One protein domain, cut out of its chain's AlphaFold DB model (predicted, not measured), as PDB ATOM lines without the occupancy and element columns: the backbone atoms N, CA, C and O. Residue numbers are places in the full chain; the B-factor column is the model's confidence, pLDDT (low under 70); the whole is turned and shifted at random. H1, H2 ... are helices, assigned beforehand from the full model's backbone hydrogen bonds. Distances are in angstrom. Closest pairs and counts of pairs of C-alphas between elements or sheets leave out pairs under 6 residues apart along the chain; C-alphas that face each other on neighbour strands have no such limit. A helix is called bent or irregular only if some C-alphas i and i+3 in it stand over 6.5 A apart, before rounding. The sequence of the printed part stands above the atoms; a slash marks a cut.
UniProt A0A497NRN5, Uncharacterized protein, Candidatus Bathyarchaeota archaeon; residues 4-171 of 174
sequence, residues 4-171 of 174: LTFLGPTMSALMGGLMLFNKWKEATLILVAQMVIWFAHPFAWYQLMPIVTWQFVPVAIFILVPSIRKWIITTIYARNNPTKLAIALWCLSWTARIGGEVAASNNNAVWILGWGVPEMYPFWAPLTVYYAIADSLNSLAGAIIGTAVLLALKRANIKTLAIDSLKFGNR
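This is residues 4 to 171 of the 174 residues of an uncharacterized protein of Candidatus Bathyarchaeota archaeon (UniProt A0A497NRN5). An elongated bundle of helices has the bent helix H6, which runs nearly straight, at its core and the long helix H7 along one side. H1, H2, H4 and H5 pack round H6, while the short helices H3 and H8 lie toward opposite ends. The printed part has 168 residues, with eight named helices, H1 to H8 in chain order, and no named strand: the class is all helix. It is compact, with a radius of gyration of the C-alphas of 17.1 A, and spans 55 by 28 by 28 A.

H1, residues 4 to 20, begins at C-alpha 4 (230.376, 204.361, 336.000) and is 25.2 A long. H2 is residues 24 to 39, 22.2 A, and H3 is residues 42 to 45. H4, residues 49 to 64, 24.4 A, has a kink of 37 degrees near residue 56. H5 is residues 66 to 78, 17.8 A. H6, residues 82 to 111, was assigned as one helix by its hydrogen bonds but is bent: C-alphas 99 and 102 are 6.7 A apart. Its arms are H6a, residues 82 to 99, 24.6 A, and H6b, residues 102 to 111, 14.0 A. H7, residues 118 to 155, runs 53.8 A to C-alpha 155 (247.672, 203.323, 371.841). It is irregular, with C-alphas 119 and 122 7.1 A apart, and has a kink of 39 degrees near residue 129. H8 is residues 161 to 169, 12.9 A.

The hub is H6, touching five other helices. H6a touches H7, closest C-alphas Trp 90 and Ala 143 at 4.8 A, opposite ways at 36 degrees, only just a steep tilt. H6a touches H1, closest C-alphas Ser 12 and Ala 96 at 4.3 A. It also touches H5, at Ile 72 and Ala 88, 4.8 A between C-alphas. H6b touches H2, closest C-alphas Trp 38 and Asn 107 at 5.9 A. H2 and H4 touch at a shallow tilt of 9 degrees, opposite ways, closest C-alphas Trp 24 and Ile 63 at 5.9 A. H1 and H2 form a helical hairpin. H5 touches H8, closest C-alphas Tyr 77 and Ile 163 at 6.1 A. H3 is near H2 and H4. H1 and H7 are apart. Every O i to N i+4 pair is within hydrogen-bond range in H2, H5, H6a and H6b; H1 has 11 of 13, H7 30 of 34, H4 5 of 12 with 10 of 13 O i to N i+3 pairs, and H8 1 of 5 with 3 of 6, while H3 is too short for an i+4 pair.

The C-alphas farthest apart, of Glu 119 and Asn 157, are 55.5 A apart. The printed part has no cut and no long link. Its mean pLDDT is 89.1, with residues 166 to 171 under 70.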
ATOM      1  N   LEU A   4     231.273 203.743 335.011       70.81
ATOM      2  CA  LEU A   4     230.376 204.361 336.000       70.81
ATOM      3  C   LEU A   4     230.250 203.601 337.338       70.81
ATOM      4  O   LEU A   4     229.698 204.147 338.292       70.81
ATOM      5  N   THR A   5     230.784 202.381 337.458       74.44
ATOM      6  CA  THR A   5     230.764 201.612 338.717       74.44
ATOM      7  C   THR A   5     231.671 202.196 339.805       74.44
ATOM      8  O   THR A   5     231.376 202.009 340.984       74.44
ATOM      9  N   PHE A   6     232.726 202.951 339.460       85.12
ATOM     10  CA  PHE A   6     233.586 203.592 340.470       85.12
ATOM     11  C   PHE A   6     232.927 204.813 341.126       85.12
ATOM     12  O   PHE A   6     233.388 205.259 342.182       85.12
ATOM     13  N   LEU A   7     231.870 205.369 340.515       87.06
ATOM     14  CA  LEU A   7     231.221 206.590 340.995       87.06
ATOM     15  C   LEU A   7     230.630 206.402 342.388       87.06
ATOM     16  O   LEU A   7     230.824 207.269 343.232       87.06
ATOM     17  N   GLY A   8     229.977 205.270 342.655       90.06
ATOM     18  CA  GLY A   8     229.426 204.970 343.978       90.06
ATOM     19  C   GLY A   8     230.500 205.021 345.078       90.06
ATOM     20  O   GLY A   8     230.426 205.886 345.955       90.06
ATOM     21  N   PRO A   9     231.544 204.175 345.016       91.62
ATOM     22  CA  PRO A   9     232.646 204.197 345.980       91.62
ATOM     23  C   PRO A   9     233.359 205.553 346.083       91.62
ATOM     24  O   PRO A   9     233.724 205.984 347.177       91.62
ATOM     25  N   THR A  10     233.519 206.264 344.964       93.69
ATOM     26  CA  THR A  10     234.137 207.601 344.949       93.69
ATOM     27  C   THR A  10     233.275 208.626 345.680       93.69
ATOM     28  O   THR A  10     233.789 209.402 346.485       93.69
ATOM     29  N   MET A  11     231.958 208.595 345.470       95.44
ATOM     30  CA  MET A  11     231.009 209.438 346.196       95.44
ATOM     31  C   MET A  11     230.965 209.094 347.684       95.44
ATOM     32  O   MET A  11     230.817 210.002 348.500       95.44
ATOM     33  N   SER A  12     231.162 207.824 348.047       94.56
ATOM     34  CA  SER A  12     231.318 207.397 349.442       94.56
ATOM     35  C   SER A  12     232.495 208.092 350.117       94.56
ATOM     36  O   SER A  12     232.336 208.775 351.134       94.56
ATOM     37  N   ALA A  13     233.676 207.983 349.502       94.56
ATOM     38  CA  ALA A  13     234.896 208.602 350.004       94.56
ATOM     39  C   ALA A  13     234.769 210.132 350.076       94.56
ATOM     40  O   ALA A  13     235.166 210.738 351.073       94.56
ATOM     41  N   LEU A  14     234.167 210.750 349.054       96.44
ATOM     42  CA  LEU A  14     233.936 212.189 349.004       96.44
ATOM     43  C   LEU A  14     233.002 212.653 350.130       96.44
ATOM     44  O   LEU A  14     233.372 213.540 350.892       96.44
ATOM     45  N   MET A  15     231.822 212.046 350.277       96.56
ATOM     46  CA  MET A  15     230.839 212.453 351.290       96.56
ATOM     47  C   MET A  15     231.359 212.255 352.715       96.56
ATOM     48  O   MET A  15     231.223 213.153 353.552       96.56
ATOM     49  N   GLY A  16     232.012 211.120 352.987       94.38
ATOM     50  CA  GLY A  16     232.665 210.877 354.274       94.38
ATOM     51  C   GLY A  16     233.786 211.883 354.551       94.38
ATOM     52  O   GLY A  16     233.849 212.462 355.636       94.38
ATOM     53  N   GLY A  17     234.637 212.155 353.557       93.56
ATOM     54  CA  GLY A  17     235.714 213.135 353.665       93.56
ATOM     55  C   GLY A  17     235.194 214.543 353.954       93.56
ATOM     56  O   GLY A  17     235.615 215.168 354.925       93.56
ATOM     57  N   LEU A  18     234.234 215.033 353.168       95.06
ATOM     58  CA  LEU A  18     233.659 216.368 353.350       95.06
ATOM     59  C   LEU A  18     233.061 216.545 354.748       95.06
ATOM     60  O   LEU A  18     233.293 217.566 355.395       95.06
ATOM     61  N   MET A  19     232.349 215.536 355.254       93.25
ATOM     62  CA  MET A  19     231.816 215.565 356.613       93.25
ATOM     63  C   MET A  19     232.931 215.610 357.665       93.25
ATOM     64  O   MET A  19     232.878 216.435 358.577       93.25
ATOM     65  N   LEU A  20     233.949 214.755 357.530       92.06
ATOM     66  CA  LEU A  20     235.073 214.677 358.465       92.06
ATOM     67  C   LEU A  20     235.872 215.991 358.522       92.06
ATOM     68  O   LEU A  20     236.272 216.415 359.603       92.06
ATOM     69  N   PHE A  21     236.048 216.660 357.380       91.56
ATOM     70  CA  PHE A  21     236.754 217.941 357.251       91.56
ATOM     71  C   PHE A  21     235.847 219.173 357.414       91.56
ATOM     72  O   PHE A  21     236.231 220.277 357.029       91.56
ATOM     73  N   ASN A  22     234.644 219.008 357.982       91.19
ATOM     74  CA  ASN A  22     233.680 220.088 358.234       91.19
ATOM     75  C   ASN A  22     233.296 220.908 356.976       91.19
ATOM     76  O   ASN A  22     232.817 222.037 357.081       91.19
ATOM     77  N   LYS A  23     233.439 220.331 355.777       94.44
ATOM     78  CA  LYS A  23     232.985 220.875 354.484       94.44
ATOM     79  C   LYS A  23     231.505 220.560 354.262       94.44
ATOM     80  O   LYS A  23     231.094 219.874 353.326       94.44
ATOM     81  N   TRP A  24     230.687 220.997 355.220       93.38
ATOM     82  CA  TRP A  24     229.271 220.638 355.292       93.38
ATOM     83  C   TRP A  24     228.444 221.287 354.184       93.38
ATOM     84  O   TRP A  24     227.460 220.695 353.761       93.38
ATOM     85  N   LYS A  25     228.843 222.463 353.686       96.25
ATOM     86  CA  LYS A  25     228.136 223.150 352.595       96.25
ATOM     87  C   LYS A  25     228.234 222.345 351.304       96.25
ATOM     88  O   LYS A  25     227.235 222.143 350.623       96.25
ATOM     89  N   GLU A  26     229.426 221.846 351.013       97.19
ATOM     90  CA  GLU A  26     229.730 221.006 349.863       97.19
ATOM     91  C   GLU A  26     229.008 219.657 349.975       97.19
ATOM     92  O   GLU A  26     228.358 219.228 349.024       97.19
ATOM     93  N   ALA A  27     229.034 219.030 351.157       95.94
ATOM     94  CA  ALA A  27     228.301 217.788 351.406       95.94
ATOM     95  C   ALA A  27     226.777 217.973 351.254       95.94
ATOM     96  O   ALA A  27     226.104 217.135 350.655       95.94
ATOM     97  N   THR A  28     226.225 219.086 351.751       96.44
ATOM     98  CA  THR A  28     224.811 219.437 351.558       96.44
ATOM     99  C   THR A  28     224.489 219.650 350.087       96.44
ATOM    100  O   THR A  28     223.485 219.123 349.618       96.44
ATOM    101  N   LEU A  29     225.321 220.393 349.352       97.06
ATOM    102  CA  LEU A  29     225.098 220.663 347.932       97.06
ATOM    103  C   LEU A  29     225.044 219.362 347.125       97.06
ATOM    104  O   LEU A  29     224.137 219.180 346.318       97.06
ATOM    105  N   ILE A  30     225.974 218.443 347.391       96.25
ATOM    106  CA  ILE A  30     225.993 217.118 346.769       96.25
ATOM    107  C   ILE A  30     224.718 216.347 347.106       96.25
ATOM    108  O   ILE A  30     224.070 215.831 346.198       96.25
ATOM    109  N   LEU A  31     224.334 216.281 348.384       95.06
ATOM    110  CA  LEU A  31     223.133 215.558 348.801       95.06
ATOM    111  C   LEU A  31     221.880 216.120 348.116       95.06
ATOM    112  O   LEU A  31     221.088 215.359 347.569       95.06
ATOM    113  N   VAL A  32     221.725 217.446 348.097       96.00
ATOM    114  CA  VAL A  32     220.605 218.121 347.426       96.00
ATOM    115  C   VAL A  32     220.610 217.815 345.931       96.00
ATOM    116  O   VAL A  32     219.569 217.445 345.396       96.00
ATOM    117  N   ALA A  33     221.763 217.893 345.262       96.38
ATOM    118  CA  ALA A  33     221.874 217.563 343.844       96.38
ATOM    119  C   ALA A  33     221.455 216.111 343.561       96.38
ATOM    120  O   ALA A  33     220.659 215.872 342.655       96.38
ATOM    121  N   GLN A  34     221.915 215.148 344.368       94.75
ATOM    122  CA  GLN A  34     221.523 213.742 344.228       94.75
ATOM    123  C   GLN A  34     220.013 213.543 344.425       94.75
ATOM    124  O   GLN A  34     219.401 212.771 343.687       94.75
ATOM    125  N   MET A  35     219.401 214.250 345.384       94.12
ATOM    126  CA  MET A  35     217.955 214.176 345.623       94.12
ATOM    127  C   MET A  35     217.153 214.792 344.478       94.12
ATOM    128  O   MET A  35     216.152 214.219 344.060       94.12
ATOM    129  N   VAL A  36     217.603 215.925 343.933       95.12
ATOM    130  CA  VAL A  36     216.969 216.554 342.766       95.12
ATOM    131  C   VAL A  36     217.024 215.622 341.556       95.12
ATOM    132  O   VAL A  36     216.007 215.438 340.897       95.12
ATOM    133  N   ILE A  37     218.169 214.983 341.293       94.50
ATOM    134  CA  ILE A  37     218.316 214.017 340.191       94.50
ATOM    135  C   ILE A  37     217.380 212.815 340.376       94.50
ATOM    136  O   ILE A  37     216.753 212.378 339.410       94.50
ATOM    137  N   TRP A  38     217.254 212.300 341.603       93.06
ATOM    138  CA  TRP A  38     216.344 211.195 341.905       93.06
ATOM    139  C   TRP A  38     214.891 211.586 341.622       93.06
ATOM    140  O   TRP A  38     214.223 210.959 340.803       93.06
ATOM    141  N   PHE A  39     214.415 212.668 342.242       94.06
ATOM    142  CA  PHE A  39     213.020 213.103 342.137       94.06
ATOM    143  C   PHE A  39     212.642 213.698 340.777       94.06
ATOM    144  O   PHE A  39     211.453 213.789 340.470       94.06
ATOM    145  N   ALA A  40     213.618 214.063 339.944       95.00
ATOM    146  CA  ALA A  40     213.379 214.423 338.551       95.00
ATOM    147  C   ALA A  40     212.949 213.217 337.695       95.00
ATOM    148  O   ALA A  40     212.354 213.407 336.635       95.00
ATOM    149  N   HIS A  41     213.227 211.982 338.131       94.00
ATOM    150  CA  HIS A  41     212.827 210.788 337.395       94.00
ATOM    151  C   HIS A  41     211.392 210.359 337.762       94.00
ATOM    152  O   HIS A  41     211.102 210.190 338.948       94.00
ATOM    153  N   PRO A  42     210.496 210.070 336.792       92.56
ATOM    154  CA  PRO A  42     209.115 209.655 337.081       92.56
ATOM    155  C   PRO A  42     209.010 208.439 338.015       92.56
ATOM    156  O   PRO A  42     208.134 208.376 338.874       92.56
ATOM    157  N   PHE A  43     209.948 207.497 337.893       90.56
ATOM    158  CA  PHE A  43     210.027 206.302 338.742       90.56
ATOM    159  C   PHE A  43     210.164 206.595 340.241       90.56
ATOM    160  O   PHE A  43     209.684 205.809 341.051       90.56
ATOM    161  N   ALA A  44     210.762 207.726 340.635       88.50
ATOM    162  CA  ALA A  44     210.894 208.093 342.047       88.50
ATOM    163  C   ALA A  44     209.536 208.265 342.745       88.50
ATOM    164  O   ALA A  44     209.442 208.106 343.958       88.50
ATOM    165  N   TRP A  45     208.490 208.551 341.970       90.31
ATOM    166  CA  TRP A  45     207.114 208.742 342.427       90.31
ATOM    167  C   TRP A  45     206.246 207.494 342.237       90.31
ATOM    168  O   TRP A  45     205.060 207.504 342.560       90.31
ATOM    169  N   TYR A  46     206.815 206.415 341.698       89.69
ATOM    170  CA  TYR A  46     206.075 205.202 341.392       89.69
ATOM    171  C   TYR A  46     205.864 204.351 342.650       89.69
ATOM    172  O   TYR A  46     206.814 203.848 343.253       89.69
ATOM    173  N   GLN A  47     204.599 204.154 343.025       89.75
ATOM    174  CA  GLN A  47     204.185 203.328 344.165       89.75
ATOM    175  C   GLN A  47     204.958 203.663 345.459       89.75
ATOM    176  O   GLN A  47     204.870 204.785 345.951       89.75
ATOM    177  N   LEU A  48     205.701 202.706 346.031       83.62
ATOM    178  CA  LEU A  48     206.461 202.885 347.270       83.62
ATOM    179  C   LEU A  48     207.895 203.383 347.046       83.62
ATOM    180  O   LEU A  48     208.631 203.511 348.019       83.62
ATOM    181  N   MET A  49     208.314 203.705 345.818       85.75
ATOM    182  CA  MET A  49     209.660 204.243 345.560       85.75
ATOM    183  C   MET A  49     210.008 205.518 346.348       85.75
ATOM    184  O   MET A  49     211.169 205.633 346.750       85.75
ATOM    185  N   PRO A  50     209.063 206.420 346.698       82.19
ATOM    186  CA  PRO A  50     209.365 207.533 347.594       82.19
ATOM    187  C   PRO A  50     209.913 207.091 348.953       82.19
ATOM    188  O   PRO A  50     210.656 207.839 349.579       82.19
ATOM    189  N   ILE A  51     209.606 205.871 349.418       80.31
ATOM    190  CA  ILE A  51     210.113 205.395 350.705       80.31
ATOM    191  C   ILE A  51     211.637 205.329 350.703       80.31
ATOM    192  O   ILE A  51     212.225 205.618 351.732       80.31
ATOM    193  N   VAL A  52     212.290 205.056 349.563       80.12
ATOM    194  CA  VAL A  52     213.759 204.973 349.438       80.12
ATOM    195  C   VAL A  52     214.451 206.196 350.049       80.12
ATOM    196  O   VAL A  52     215.558 206.081 350.578       80.12
ATOM    197  N   THR A  53     213.782 207.354 350.083       81.06
ATOM    198  CA  THR A  53     214.365 208.571 350.640       81.06
ATOM    199  C   THR A  53     214.476 208.617 352.159       81.06
ATOM    200  O   THR A  53     215.171 209.488 352.683       81.06
ATOM    201  N   TRP A  54     213.862 207.674 352.882       84.94
ATOM    202  CA  TRP A  54     213.979 207.572 354.339       84.94
ATOM    203  C   TRP A  54     215.450 207.472 354.782       84.94
ATOM    204  O   TRP A  54     215.830 208.040 355.805       84.94
ATOM    205  N   GLN A  55     216.298 206.826 353.973       86.81
ATOM    206  CA  GLN A  55     217.720 206.620 354.264       86.81
ATOM    207  C   GLN A  55     218.511 207.941 354.290       86.81
ATOM    208  O   GLN A  55     219.480 208.078 355.044       86.81
ATOM    209  N   PHE A  56     218.082 208.940 353.510       90.44
ATOM    210  CA  PHE A  56     218.753 210.239 353.414       90.44
ATOM    211  C   PHE A  56     218.392 211.185 354.564       90.44
ATOM    212  O   PHE A  56     219.109 212.158 354.791       90.44
ATOM    213  N   VAL A  57     217.331 210.900 355.328       91.69
ATOM    214  CA  VAL A  57     216.925 211.737 356.469       91.69
ATOM    215  C   VAL A  57     218.010 211.766 357.558       91.69
ATOM    216  O   VAL A  57     218.434 212.867 357.919       91.69
ATOM    217  N   PRO A  58     218.551 210.625 358.039       93.00
ATOM    218  CA  PRO A  58     219.702 210.641 358.941       93.00
ATOM    219  C   PRO A  58     220.909 211.390 358.370       93.00
ATOM    220  O   PRO A  58     221.526 212.175 359.084       93.00
ATOM    221  N   VAL A  59     221.214 211.215 357.078       94.81
ATOM    222  CA  VAL A  59     222.330 211.915 356.412       94.81
ATOM    223  C   VAL A  59     222.139 213.431 356.500       94.81
ATOM    224  O   VAL A  59     223.045 214.152 356.920       94.81
ATOM    225  N   ALA A  60     220.944 213.920 356.159       95.31
ATOM    226  CA  ALA A  60     220.612 215.336 356.241       95.31
ATOM    227  C   ALA A  60     220.756 215.860 357.676       95.31
ATOM    228  O   ALA A  60     221.367 216.907 357.881       95.31
ATOM    229  N   ILE A  61     220.277 215.112 358.675       96.06
ATOM    230  CA  ILE A  61     220.417 215.471 360.093       96.06
ATOM    231  C   ILE A  61     221.896 215.567 360.491       96.06
ATOM    232  O   ILE A  61     222.308 216.562 361.090       96.06
ATOM    233  N   PHE A  62     222.710 214.568 360.139       95.94
ATOM    234  CA  PHE A  62     224.128 214.521 360.498       95.94
ATOM    235  C   PHE A  62     224.939 215.658 359.871       95.94
ATOM    236  O   PHE A  62     225.879 216.155 360.495       95.94
ATOM    237  N   ILE A  63     224.580 216.084 358.657       95.06
ATOM    238  CA  ILE A  63     225.259 217.175 357.953       95.06
ATOM    239  C   ILE A  63     224.749 218.542 358.424       95.06
ATOM    240  O   ILE A  63     225.560 219.424 358.712       95.06
ATOM    241  N   LEU A  64     223.430 218.741 358.494       94.56
ATOM    242  CA  LEU A  64     222.815 220.062 358.660       94.56
ATOM    243  C   LEU A  64     222.749 220.520 360.114       94.56
ATOM    244  O   LEU A  64     222.941 221.707 360.369       94.56
ATOM    245  N   VAL A  65     222.514 219.613 361.067       96.12
ATOM    246  CA  VAL A  65     222.368 219.984 362.480       96.12
ATOM    247  C   VAL A  65     223.753 220.270 363.071       96.12
ATOM    248  O   VAL A  65     224.532 219.333 363.287       96.12
ATOM    249  N   PRO A  66     224.094 221.538 363.394       92.56
ATOM    250  CA  PRO A  66     225.465 221.899 363.757       92.56
ATOM    251  C   PRO A  66     225.959 221.174 365.009       92.56
ATOM    252  O   PRO A  66     227.115 220.760 365.059       92.56
ATOM    253  N   SER A  67     225.087 220.987 366.003       94.69
ATOM    254  CA  SER A  67     225.420 220.297 367.253       94.69
ATOM    255  C   SER A  67     225.797 218.836 367.020       94.69
ATOM    256  O   SER A  67     226.776 218.361 367.589       94.69
ATOM    257  N   ILE A  68     225.068 218.141 366.140       95.75
ATOM    258  CA  ILE A  68     225.338 216.740 365.802       95.75
ATOM    259  C   ILE A  68     226.641 216.645 365.013       95.75
ATOM    260  O   ILE A  68     227.530 215.887 365.393       95.75
ATOM    261  N   ARG A  69     226.811 217.476 363.979       94.31
ATOM    262  CA  ARG A  69     228.039 217.510 363.174       94.31
ATOM    263  C   ARG A  69     229.282 217.758 364.029       94.31
ATOM    264  O   ARG A  69     230.244 216.994 363.963       94.31
ATOM    265  N   LYS A  70     229.257 218.805 364.864       93.31
ATOM    266  CA  LYS A  70     230.361 219.129 365.782       93.31
ATOM    267  C   LYS A  70     230.626 217.976 366.747       93.31
ATOM    268  O   LYS A  70     231.785 217.641 366.982       93.31
ATOM    269  N   TRP A  71     229.579 217.344 367.274       95.69
ATOM    270  CA  TRP A  71     229.719 216.195 368.164       95.69
ATOM    271  C   TRP A  71     230.400 215.001 367.476       95.69
ATOM    272  O   TRP A  71     231.320 214.423 368.054       95.69
ATOM    273  N   ILE A  72     230.023 214.673 366.236       95.06
ATOM    274  CA  ILE A  72     230.630 213.578 365.462       95.06
ATOM    275  C   ILE A  72     232.127 213.837 365.261       95.06
ATOM    276  O   ILE A  72     232.957 213.015 365.653       95.06
ATOM    277  N   ILE A  73     232.482 215.005 364.716       93.19
ATOM    278  CA  ILE A  73     233.873 215.359 364.394       93.19
ATOM    279  C   ILE A  73     234.734 215.386 365.661       93.19
ATOM    280  O   ILE A  73     235.799 214.770 365.710       93.19
ATOM    281  N   THR A  74     234.266 216.052 366.720       92.62
ATOM    282  CA  THR A  74     235.025 216.152 367.978       92.62
ATOM    283  C   THR A  74     235.197 214.798 368.660       92.62
ATOM    284  O   THR A  74     236.261 214.530 369.217       92.62
ATOM    285  N   THR A  75     234.202 213.913 368.572       94.44
ATOM    286  CA  THR A  75     234.285 212.557 369.125       94.44
ATOM    287  C   THR A  75     235.296 211.696 368.364       94.44
ATOM    288  O   THR A  75     236.133 211.043 368.998       94.44
ATOM    289  N   ILE A  76     235.271 211.739 367.024       92.75
ATOM    290  CA  ILE A  76     236.236 211.035 366.158       92.75
ATOM    291  C   ILE A  76     237.653 211.542 366.393       92.75
ATOM    292  O   ILE A  76     238.588 210.750 366.433       92.75
ATOM    293  N   TYR A  77     237.817 212.846 366.592       87.00
ATOM    294  CA  TYR A  77     239.104 213.448 366.905       87.00
ATOM    295  C   TYR A  77     239.625 213.024 368.290       87.00
ATOM    296  O   TYR A  77     240.752 212.530 368.420       87.00
ATOM    297  N   ALA A  78     238.801 213.186 369.332       89.56
ATOM    298  CA  ALA A  78     239.203 212.963 370.715       89.56
ATOM    299  C   ALA A  78     239.583 211.500 370.977       89.56
ATOM    300  O   ALA A  78     240.563 211.229 371.675       89.56
ATOM    301  N   ARG A  79     238.836 210.538 370.408       88.94
ATOM    302  CA  ARG A  79     239.087 209.089 370.569       88.94
ATOM    303  C   ARG A  79     239.219 208.676 372.043       88.94
ATOM    304  O   ARG A  79     240.094 207.888 372.399       88.94
ATOM    305  N   ASN A  80     238.437 209.295 372.929       88.50
ATOM    306  CA  ASN A  80     238.555 209.102 374.382       88.50
ATOM    307  C   ASN A  80     237.573 208.059 374.922       88.50
ATOM    308  O   ASN A  80     237.860 207.406 375.918       88.50
ATOM    309  N   ASN A  81     236.421 207.896 374.270       93.12
ATOM    310  CA  ASN A  81     235.384 206.959 374.685       93.12
ATOM    311  C   ASN A  81     235.062 206.005 373.519       93.12
ATOM    312  O   ASN A  81     234.581 206.489 372.492       93.12
ATOM    313  N   PRO A  82     235.309 204.685 373.656       93.50
ATOM    314  CA  PRO A  82     235.085 203.710 372.586       93.50
ATOM    315  C   PRO A  82     233.641 203.672 372.081       93.50
ATOM    316  O   PRO A  82     233.416 203.663 370.877       93.50
ATOM    317  N   THR A  83     232.659 203.714 372.983       94.50
ATOM    318  CA  THR A  83     231.236 203.660 372.625       94.50
ATOM    319  C   THR A  83     230.817 204.893 371.836       94.50
ATOM    320  O   THR A  83     230.201 204.778 370.780       94.50
ATOM    321  N   LYS A  84     231.195 206.090 372.306       95.50
ATOM    322  CA  LYS A  84     230.899 207.335 371.580       95.50
ATOM    323  C   LYS A  84     231.618 207.371 370.231       95.50
ATOM    324  O   LYS A  84     231.027 207.813 369.253       95.50
ATOM    325  N   LEU A  85     232.858 206.880 370.172       95.56
ATOM    326  CA  LEU A  85     233.624 206.772 368.930       95.56
ATOM    327  C   LEU A  85     232.934 205.851 367.917       95.56
ATOM    328  O   LEU A  85     232.794 206.248 366.766       95.56
ATOM    329  N   ALA A  86     232.435 204.689 368.347       96.00
ATOM    330  CA  ALA A  86     231.680 203.784 367.483       96.00
ATOM    331  C   ALA A  86     230.414 204.441 366.928       96.00
ATOM    332  O   ALA A  86     230.163 204.357 365.731       96.00
ATOM    333  N   ILE A  87     229.658 205.165 367.756       96.38
ATOM    334  CA  ILE A  87     228.463 205.881 367.286       96.38
ATOM    335  C   ILE A  87     228.849 206.981 366.286       96.38
ATOM    336  O   ILE A  87     228.237 207.096 365.230       96.38
ATOM    337  N   ALA A  88     229.892 207.763 366.574       96.25
ATOM    338  CA  ALA A  88     230.335 208.828 365.678       96.25
ATOM    339  C   ALA A  88     230.848 208.283 364.330       96.25
ATOM    340  O   ALA A  88     230.527 208.837 363.279       96.25
ATOM    341  N   LEU A  89     231.592 207.172 364.344       96.31
ATOM    342  CA  LEU A  89     232.034 206.487 363.128       96.31
ATOM    343  C   LEU A  89     230.874 205.843 362.369       96.31
ATOM    344  O   LEU A  89     230.908 205.818 361.144       96.31
ATOM    345  N   TRP A  90     229.841 205.370 363.063       95.94
ATOM    346  CA  TRP A  90     228.626 204.882 362.421       95.94
ATOM    347  C   TRP A  90     227.898 206.010 361.692       95.94
ATOM    348  O   TRP A  90     227.570 205.845 360.522       95.94
ATOM    349  N   CYS A  91     227.733 207.180 362.316       95.56
ATOM    350  CA  CYS A  91     227.148 208.345 361.647       95.56
ATOM    351  C   CYS A  91     227.968 208.772 360.419       95.56
ATOM    352  O   CYS A  91     227.398 209.072 359.372       95.56
ATOM    353  N   LEU A  92     229.301 208.774 360.531       95.75
ATOM    354  CA  LEU A  92     230.188 209.080 359.407       95.75
ATOM    355  C   LEU A  92     230.048 208.050 358.275       95.75
ATOM    356  O   LEU A  92     229.930 208.427 357.111       95.75
ATOM    357  N   SER A  93     230.036 206.762 358.624       95.00
ATOM    358  CA  SER A  93     229.865 205.650 357.686       95.00
ATOM    359  C   SER A  93     228.513 205.725 356.978       95.00
ATOM    360  O   SER A  93     228.454 205.609 355.757       95.00
ATOM    361  N   TRP A  94     227.443 206.040 357.714       94.69
ATOM    362  CA  TRP A  94     226.113 206.256 357.152       94.69
ATOM    363  C   TRP A  94     226.105 207.403 356.138       94.69
ATOM    364  O   TRP A  94     225.582 207.252 355.037       94.69
ATOM    365  N   THR A  95     226.725 208.541 356.464       95.12
ATOM    366  CA  THR A  95     226.828 209.676 355.533       95.12
ATOM    367  C   THR A  95     227.627 209.326 354.277       95.12
ATOM    368  O   THR A  95     227.210 209.697 353.182       95.12
ATOM    369  N   ALA A  96     228.736 208.595 354.407       94.81
ATOM    370  CA  ALA A  96     229.524 208.136 353.264       94.81
ATOM    371  C   ALA A  96     228.720 207.162 352.387       94.81
ATOM    372  O   ALA A  96     228.485 207.404 351.203       94.81
ATOM    373  N   ARG A  97     228.221 206.084 352.992       91.81
ATOM    374  CA  ARG A  97     227.523 205.000 352.303       91.81
ATOM    375  C   ARG A  97     226.211 205.468 351.687       91.81
ATOM    376  O   ARG A  97     226.015 205.331 350.486       91.81
ATOM    377  N   ILE A  98     225.318 206.034 352.493       91.62
ATOM    378  CA  ILE A  98     223.979 206.401 352.039       91.62
ATOM    379  C   ILE A  98     224.009 207.716 351.262       91.62
ATOM    380  O   ILE A  98     223.494 207.794 350.148       91.62
ATOM    381  N   GLY A  99     224.639 208.745 351.832       89.56
ATOM    382  CA  GLY A  99     224.702 210.074 351.220       89.56
ATOM    383  C   GLY A  99     225.556 210.131 349.954       89.56
ATOM    384  O   GLY A  99     225.320 210.991 349.107       89.56
ATOM    385  N   GLY A 100     226.536 209.236 349.823       92.56
ATOM    386  CA  GLY A 100     227.419 209.141 348.667       92.56
ATOM    387  C   GLY A 100     227.066 207.978 347.749       92.56
ATOM    388  O   GLY A 100     226.517 208.175 346.666       92.56
ATOM    389  N   GLU A 101     227.422 206.765 348.165       91.69
ATOM    390  CA  GLU A 101     227.397 205.586 347.293       91.69
ATOM    391  C   GLU A 101     225.997 205.177 346.849       91.69
ATOM    392  O   GLU A 101     225.774 205.011 345.651       91.69
ATOM    393  N   VAL A 102     225.057 205.027 347.785       90.00
ATOM    394  CA  VAL A 102     223.686 204.590 347.481       90.00
ATOM    395  C   VAL A 102     222.965 205.644 346.647       90.00
ATOM    396  O   VAL A 102     222.377 205.304 345.624       90.00
ATOM    397  N   ALA A 103     223.072 206.925 347.015       91.50
ATOM    398  CA  ALA A 103     222.479 208.020 346.250       91.50
ATOM    399  C   ALA A 103     222.952 208.023 344.782       91.50
ATOM    400  O   ALA A 103     222.140 208.001 343.855       91.50
ATOM    401  N   ALA A 104     224.270 207.970 344.568       92.69
ATOM    402  CA  ALA A 104     224.849 207.974 343.228       92.69
ATOM    403  C   ALA A 104     224.536 206.689 342.445       92.69
ATOM    404  O   ALA A 104     224.241 206.744 341.251       92.69
ATOM    405  N   SER A 105     224.570 205.531 343.107       89.75
ATOM    406  CA  SER A 105     224.302 204.237 342.467       89.75
ATOM    407  C   SER A 105     222.836 204.093 342.066       89.75
ATOM    408  O   SER A 105     222.562 203.598 340.974       89.75
ATOM    409  N   ASN A 106     221.903 204.589 342.881       89.31
ATOM    410  CA  ASN A 106     220.478 204.603 342.550       89.31
ATOM    411  C   ASN A 106     220.198 205.503 341.344       89.31
ATOM    412  O   ASN A 106     219.497 205.090 340.420       89.31
ATOM    413  N   ASN A 107     220.805 206.693 341.311       91.69
ATOM    414  CA  ASN A 107     220.702 207.587 340.160       91.69
ATOM    415  C   ASN A 107     221.289 206.949 338.894       91.69
ATOM    416  O   ASN A 107     220.652 206.991 337.844       91.69
ATOM    417  N   ASN A 108     222.437 206.270 338.986       91.25
ATOM    418  CA  ASN A 108     222.991 205.513 337.863       91.25
ATOM    419  C   ASN A 108     222.064 204.375 337.408       91.25
ATOM    420  O   ASN A 108     221.877 204.177 336.210       91.25
ATOM    421  N   ALA A 109     221.473 203.624 338.339       89.06
ATOM    422  CA  ALA A 109     220.582 202.519 338.003       89.06
ATOM    423  C   ALA A 109     219.346 203.008 337.235       89.06
ATOM    424  O   ALA A 109     218.996 202.455 336.193       89.06
ATOM    425  N   VAL A 110     218.723 204.083 337.714       91.44
ATOM    426  CA  VAL A 110     217.508 204.635 337.114       91.44
ATOM    427  C   VAL A 110     217.793 205.327 335.780       91.44
ATOM    428  O   VAL A 110     217.152 204.992 334.786       91.44
ATOM    429  N   TRP A 111     218.777 206.228 335.728       91.94
ATOM    430  CA  TRP A 111     219.017 207.077 334.554       91.94
ATOM    431  C   TRP A 111     219.911 206.451 333.486       91.94
ATOM    432  O   TRP A 111     219.757 206.763 332.308       91.94
ATOM    433  N   ILE A 112     220.860 205.596 333.872       90.31
ATOM    434  CA  ILE A 112     221.861 205.052 332.941       90.31
ATOM    435  C   ILE A 112     221.576 203.595 332.598       90.31
ATOM    436  O   ILE A 112     221.705 203.197 331.444       90.31
ATOM    437  N   LEU A 113     221.206 202.782 333.592       88.50
ATOM    438  CA  LEU A 113     220.948 201.356 333.375       88.50
ATOM    439  C   LEU A 113     219.505 201.063 332.945       88.50
ATOM    440  O   LEU A 113     219.196 199.917 332.627       88.50
ATOM    441  N   GLY A 114     218.634 202.077 332.923       89.69
ATOM    442  CA  GLY A 114     217.236 201.931 332.520       89.69
ATOM    443  C   GLY A 114     216.392 201.149 333.527       89.69
ATOM    444  O   GLY A 114     215.366 200.586 333.161       89.69
ATOM    445  N   TRP A 115     216.809 201.083 334.796       90.25
ATOM    446  CA  TRP A 115     216.068 200.359 335.835       90.25
ATOM    447  C   TRP A 115     214.905 201.171 336.418       90.25
ATOM    448  O   TRP A 115     214.211 200.693 337.310       90.25
ATOM    449  N   GLY A 116     214.684 202.390 335.926       89.38
ATOM    450  CA  GLY A 116     213.602 203.285 336.329       89.38
ATOM    451  C   GLY A 116     212.263 203.012 335.645       89.38
ATOM    452  O   GLY A 116     211.574 203.960 335.282       89.38
ATOM    453  N   VAL A 117     211.900 201.754 335.410       91.94
ATOM    454  CA  VAL A 117     210.666 201.394 334.692       91.94
ATOM    455  C   VAL A 117     209.745 200.538 335.570       91.94
ATOM    456  O   VAL A 117     210.246 199.829 336.449       91.94
ATOM    457  N   PRO A 118     208.410 200.586 335.383       90.50
ATOM    458  CA  PRO A 118     207.459 199.823 336.198       90.50
ATOM    459  C   PRO A 118     207.771 198.323 336.296       90.50
ATOM    460  O   PRO A 118     207.583 197.727 337.354       90.50
ATOM    461  N   GLU A 119     208.307 197.726 335.233       92.19
ATOM    462  CA  GLU A 119     208.683 196.310 335.147       92.19
ATOM    463  C   GLU A 119     209.809 195.946 336.123       92.19
ATOM    464  O   GLU A 119     209.916 194.799 336.556       92.19
ATOM    465  N   MET A 120     210.631 196.926 336.505       89.88
ATOM    466  CA  MET A 120     211.732 196.740 337.446       89.88
ATOM    467  C   MET A 120     211.305 196.926 338.906       89.88
ATOM    468  O   MET A 120     212.037 196.542 339.819       89.88
ATOM    469  N   TYR A 121     210.114 197.473 339.167       87.88
ATOM    470  CA  TYR A 121     209.624 197.724 340.526       87.88
ATOM    471  C   TYR A 121     209.624 196.490 341.451       87.88
ATOM    472  O   TYR A 121     210.046 196.635 342.604       87.88
ATOM    473  N   PRO A 122     209.243 195.274 340.997       88.38
ATOM    474  CA  PRO A 122     209.313 194.070 341.830       88.38
ATOM    475  C   PRO A 122     210.729 193.731 342.311       88.38
ATOM    476  O   PRO A 122     210.873 193.042 343.316       88.38
ATOM    477  N   PHE A 123     211.767 194.225 341.630       85.19
ATOM    478  CA  PHE A 123     213.156 194.087 342.063       85.19
ATOM    479  C   PHE A 123     213.548 195.205 343.038       85.19
ATOM    480  O   PHE A 123     214.193 194.935 344.046       85.19
ATOM    481  N   TRP A 124     213.105 196.446 342.811       84.75
ATOM    482  CA  TRP A 124     213.404 197.589 343.686       84.75
ATOM    483  C   TRP A 124     212.732 197.529 345.064       84.75
ATOM    484  O   TRP A 124     213.347 197.885 346.076       84.75
ATOM    485  N   ALA A 125     211.468 197.103 345.133       81.00
ATOM    486  CA  ALA A 125     210.706 197.145 346.381       81.00
ATOM    487  C   ALA A 125     211.309 196.243 347.485       81.00
ATOM    488  O   ALA A 125     211.560 196.752 348.582       81.00
ATOM    489  N   PRO A 126     211.655 194.962 347.229       80.06
ATOM    490  CA  PRO A 126     212.351 194.126 348.212       80.06
ATOM    491  C   PRO A 126     213.760 194.634 348.522       80.06
ATOM    492  O   PRO A 126     214.192 194.608 349.677       80.06
ATOM    493  N   LEU A 127     214.462 195.145 347.501       79.31
ATOM    494  CA  LEU A 127     215.794 195.717 347.661       79.31
ATOM    495  C   LEU A 127     215.794 196.884 348.650       79.31
ATOM    496  O   LEU A 127     216.745 197.030 349.402       79.31
ATOM    497  N   THR A 128     214.715 197.662 348.737       76.56
ATOM    498  CA  THR A 128     214.630 198.786 349.681       76.56
ATOM    499  C   THR A 128     214.722 198.334 351.144       76.56
ATOM    500  O   THR A 128     215.425 198.959 351.940       76.56
ATOM    501  N   VAL A 129     214.058 197.229 351.504       76.56
ATOM    502  CA  VAL A 129     214.132 196.643 352.856       76.56
ATOM    503  C   VAL A 129     215.465 195.930 353.065       76.56
ATOM    504  O   VAL A 129     216.081 196.060 354.122       76.56
ATOM    505  N   TYR A 130     215.940 195.208 352.050       80.25
ATOM    506  CA  TYR A 130     217.249 194.566 352.104       80.25
ATOM    507  C   TYR A 130     218.366 195.589 352.348       80.25
ATOM    508  O   TYR A 130     219.144 195.412 353.279       80.25
ATOM    509  N   TYR A 131     218.406 196.684 351.585       76.19
ATOM    510  CA  TYR A 131     219.386 197.759 351.741       76.19
ATOM    511  C   TYR A 131     219.254 198.454 353.091       76.19
ATOM    512  O   TYR A 131     220.266 198.687 353.743       76.19
ATOM    513  N   ALA A 132     218.029 198.669 353.588       79.56
ATOM    514  CA  ALA A 132     217.817 199.192 354.937       79.56
ATOM    515  C   ALA A 132     218.599 198.408 355.995       79.56
ATOM    516  O   ALA A 132     219.284 198.991 356.833       79.56
ATOM    517  N   ILE A 133     218.511 197.080 355.943       84.25
ATOM    518  CA  ILE A 133     219.147 196.191 356.913       84.25
ATOM    519  C   ILE A 133     220.640 196.050 356.602       84.25
ATOM    520  O   ILE A 133     221.479 196.259 357.478       84.25
ATOM    521  N   ALA A 134     220.977 195.719 355.356       86.88
ATOM    522  CA  ALA A 134     222.338 195.428 354.930       86.88
ATOM    523  C   ALA A 134     223.254 196.649 355.061       86.88
ATOM    524  O   ALA A 134     224.339 196.526 355.628       86.88
ATOM    525  N   ASP A 135     222.824 197.836 354.622       84.88
ATOM    526  CA  ASP A 135     223.635 199.051 354.737       84.88
ATOM    527  C   ASP A 135     223.764 199.508 356.195       84.88
ATOM    528  O   ASP A 135     224.831 199.988 356.591       84.88
ATOM    529  N   SER A 136     222.739 199.284 357.030       85.00
ATOM    530  CA  SER A 136     222.828 199.536 358.475       85.00
ATOM    531  C   SER A 136     223.855 198.644 359.155       85.00
ATOM    532  O   SER A 136     224.708 199.138 359.897       85.00
ATOM    533  N   LEU A 137     223.796 197.337 358.888       89.50
ATOM    534  CA  LEU A 137     224.722 196.358 359.449       89.50
ATOM    535  C   LEU A 137     226.146 196.585 358.944       89.50
ATOM    536  O   LEU A 137     227.081 196.541 359.739       89.50
ATOM    537  N   ASN A 138     226.315 196.884 357.655       90.69
ATOM    538  CA  ASN A 138     227.621 197.176 357.077       90.69
ATOM    539  C   ASN A 138     228.222 198.453 357.688       90.69
ATOM    540  O   ASN A 138     229.380 198.467 358.108       90.69
ATOM    541  N   SER A 139     227.410 199.504 357.845       91.00
ATOM    542  CA  SER A 139     227.840 200.743 358.500       91.00
ATOM    543  C   SER A 139     228.229 200.507 359.961       91.00
ATOM    544  O   SER A 139     229.221 201.065 360.431       91.00
ATOM    545  N   LEU A 140     227.483 199.659 360.680       92.44
ATOM    546  CA  LEU A 140     227.766 199.294 362.069       92.44
ATOM    547  C   LEU A 140     229.050 198.472 362.195       92.44
ATOM    548  O   LEU A 140     229.903 198.798 363.021       92.44
ATOM    549  N   ALA A 141     229.220 197.449 361.359       92.62
ATOM    550  CA  ALA A 141     230.430 196.637 361.327       92.62
ATOM    551  C   ALA A 141     231.661 197.505 361.027       92.62
ATOM    552  O   ALA A 141     232.644 197.465 361.770       92.62
ATOM    553  N   GLY A 142     231.575 198.365 360.006       91.56
ATOM    554  CA  GLY A 142     232.630 199.318 359.666       91.56
ATOM    555  C   GLY A 142     232.962 200.271 360.815       91.56
ATOM    556  O   GLY A 142     234.134 200.528 361.085       91.56
ATOM    557  N   ALA A 143     231.957 200.743 361.556       94.56
ATOM    558  CA  ALA A 143     232.161 201.614 362.707       94.56
ATOM    559  C   ALA A 143     232.856 200.914 363.882       94.56
ATOM    560  O   ALA A 143     233.746 201.495 364.509       94.56
ATOM    561  N   ILE A 144     232.491 199.661 364.173       94.88
ATOM    562  CA  ILE A 144     233.129 198.850 365.220       94.88
ATOM    563  C   ILE A 144     234.593 198.579 364.858       94.88
ATOM    564  O   ILE A 144     235.486 198.826 365.671       94.88
ATOM    565  N   ILE A 145     234.847 198.142 363.623       94.19
ATOM    566  CA  ILE A 145     236.202 197.878 363.123       94.19
ATOM    567  C   ILE A 145     237.030 199.169 363.143       94.19
ATOM    568  O   ILE A 145     238.123 199.195 363.706       94.19
ATOM    569  N   GLY A 146     236.487 200.267 362.610       92.94
ATOM    570  CA  GLY A 146     237.141 201.574 362.610       92.94
ATOM    571  C   GLY A 146     237.465 202.068 364.021       92.94
ATOM    572  O   GLY A 146     238.550 202.596 364.256       92.94
ATOM    573  N   THR A 147     236.580 201.826 364.991       95.38
ATOM    574  CA  THR A 147     236.817 202.149 366.408       95.38
ATOM    575  C   THR A 147     238.023 201.387 366.943       95.38
ATOM    576  O   THR A 147     238.923 201.996 367.523       95.38
ATOM    577  N   ALA A 148     238.065 200.070 366.731       94.25
ATOM    578  CA  ALA A 148     239.170 199.228 367.180       94.25
ATOM    579  C   ALA A 148     240.501 199.678 366.560       94.25
ATOM    580  O   ALA A 148     241.482 199.859 367.284       94.25
ATOM    581  N   VAL A 149     240.513 199.947 365.250       94.06
ATOM    582  CA  VAL A 149     241.693 200.431 364.522       94.06
ATOM    583  C   VAL A 149     242.162 201.781 365.066       94.06
ATOM    584  O   VAL A 149     243.324 201.920 365.438       94.06
ATOM    585  N   LEU A 150     241.277 202.776 365.183       92.75
ATOM    586  CA  LEU A 150     241.662 204.112 365.651       92.75
ATOM    587  C   LEU A 150     242.156 204.119 367.101       92.75
ATOM    588  O   LEU A 150     243.073 204.876 367.432       92.75
ATOM    589  N   LEU A 151     241.577 203.283 367.967       93.31
ATOM    590  CA  LEU A 151     242.046 203.124 369.342       93.31
ATOM    591  C   LEU A 151     243.395 202.400 369.401       93.31
ATOM    592  O   LEU A 151     244.256 202.814 370.177       93.31
ATOM    593  N   ALA A 152     243.601 201.363 368.587       92.12
ATOM    594  CA  ALA A 152     244.878 200.661 368.496       92.12
ATOM    595  C   ALA A 152     245.997 201.596 368.013       92.12
ATOM    596  O   ALA A 152     247.041 201.679 368.656       92.12
ATOM    597  N   LEU A 153     245.746 202.378 366.958       90.81
ATOM    598  CA  LEU A 153     246.694 203.369 366.438       90.81
ATOM    599  C   LEU A 153     247.038 204.436 367.484       90.81
ATOM    600  O   LEU A 153     248.212 204.752 367.676       90.81
ATOM    601  N   LYS A 154     246.035 204.938 368.222       88.38
ATOM    602  CA  LYS A 154     246.253 205.888 369.323       88.38
ATOM    603  C   LYS A 154     247.122 205.285 370.429       88.38
ATOM    604  O   LYS A 154     248.030 205.952 370.908       88.38
ATOM    605  N   ARG A 155     246.869 204.031 370.825       89.69
ATOM    606  CA  ARG A 155     247.672 203.323 371.841       89.69
ATOM    607  C   ARG A 155     249.108 203.069 371.379       89.69
ATOM    608  O   ARG A 155     250.019 203.135 372.194       89.69
ATOM    609  N   ALA A 156     249.304 202.825 370.087       92.25
ATOM    610  CA  ALA A 156     250.614 202.633 369.475       92.25
ATOM    611  C   ALA A 156     251.368 203.948 369.184       92.25
ATOM    612  O   ALA A 156     252.466 203.903 368.641       92.25
ATOM    613  N   ASN A 157     250.797 205.118 369.516       86.88
ATOM    614  CA  ASN A 157     251.334 206.440 369.166       86.88
ATOM    615  C   ASN A 157     251.596 206.634 367.657       86.88
ATOM    616  O   ASN A 157     252.452 207.426 367.260       86.88
ATOM    617  N   ILE A 158     250.841 205.938 366.803       87.44
ATOM    618  CA  ILE A 158     250.938 206.075 365.348       87.44
ATOM    619  C   ILE A 158     250.087 207.266 364.909       87.44
ATOM    620  O   ILE A 158     248.889 207.333 365.198       87.44
ATOM    621  N   LYS A 159     250.708 208.203 364.185       81.69
ATOM    622  CA  LYS A 159     250.012 209.368 363.636       81.69
ATOM    623  C   LYS A 159     249.051 208.954 362.525       81.69
ATOM    624  O   LYS A 159     249.408 208.238 361.595       81.69
ATOM    625  N   THR A 160     247.838 209.473 362.607       81.75
ATOM    626  CA  THR A 160     246.771 209.321 361.621       81.75
ATOM    627  C   THR A 160     246.609 210.640 360.882       81.75
ATOM    628  O   THR A 160     245.852 211.489 361.340       81.75
ATOM    629  N   LEU A 161     247.310 210.811 359.752       77.12
ATOM    630  CA  LEU A 161     247.388 212.061 358.967       77.12
ATOM    631  C   LEU A 161     246.054 212.818 358.866       77.12
ATOM    632  O   LEU A 161     245.992 213.975 359.264       77.12
ATOM    633  N   ALA A 162     244.985 212.153 358.416       75.06
ATOM    634  CA  ALA A 162     243.677 212.779 358.203       75.06
ATOM    635  C   ALA A 162     242.969 213.240 359.492       75.06
ATOM    636  O   ALA A 162     242.245 214.228 359.480       75.06
ATOM    637  N   ILE A 163     243.152 212.533 360.611       78.19
ATOM    638  CA  ILE A 163     242.522 212.888 361.897       78.19
ATOM    639  C   ILE A 163     243.397 213.888 362.653       78.19
ATOM    640  O   ILE A 163     242.897 214.796 363.315       78.19
ATOM    641  N   ASP A 164     244.713 213.746 362.542       73.69
ATOM    642  CA  ASP A 164     245.667 214.612 363.215       73.69
ATOM    643  C   ASP A 164     245.742 215.986 362.530       73.69
ATOM    644  O   ASP A 164     245.975 216.975 363.216       73.69
ATOM    645  N   SER A 165     245.458 216.095 361.225       73.75
ATOM    646  CA  SER A 165     245.318 217.387 360.538       73.75
ATOM    647  C   SER A 165     244.125 218.206 361.050       73.75
ATOM    648  O   SER A 165     244.216 219.429 361.138       73.75
ATOM    649  N   LEU A 166     243.034 217.553 361.478       67.88
ATOM    650  CA  LEU A 166     241.876 218.233 362.088       67.88
ATOM    651  C   LEU A 166     242.236 218.928 363.410       67.88
ATOM    652  O   LEU A 166     241.574 219.884 363.811       67.88
ATOM    653  N   LYS A 167     243.305 218.480 364.083       62.44
ATOM    654  CA  LYS A 167     243.826 219.109 365.304       62.44
ATOM    655  C   LYS A 167     244.334 220.529 365.068       62.44
ATOM    656  O   LYS A 167     244.273 221.348 365.981       62.44
ATOM    657  N   PHE A 168     244.879 220.790 363.881       52.03
ATOM    658  CA  PHE A 168     245.530 222.057 363.556       52.03
ATOM    659  C   PHE A 168     244.527 223.103 363.056       52.03
ATOM    660  O   PHE A 168     244.620 224.249 363.476       52.03
ATOM    661  N   GLY A 169     243.510 222.702 362.282       50.88
ATOM    662  CA  GLY A 169     242.488 223.629 361.766       50.88
ATOM    663  C   GLY A 169     241.570 224.235 362.839       50.88
ATOM    664  O   GLY A 169     241.224 225.406 362.764       50.88
ATOM    665  N   ASN A 170     241.235 223.491 363.902       48.16
ATOM    666  CA  ASN A 170     240.371 224.000 364.982       48.16
ATOM    667  C   ASN A 170     241.042 225.029 365.914       48.16
ATOM    668  O   ASN A 170     240.365 225.568 366.783       48.16
ATOM    669  N   ARG A 171     242.354 225.280 365.786       44.28
ATOM    670  CA  ARG A 171     243.044 226.356 366.525       44.28
ATOM    671  C   ARG A 171     242.957 227.714 365.829       44.28
ATOM    672  O   ARG A 171     243.257 228.710 366.469       44.28
TER     673      ARG A 171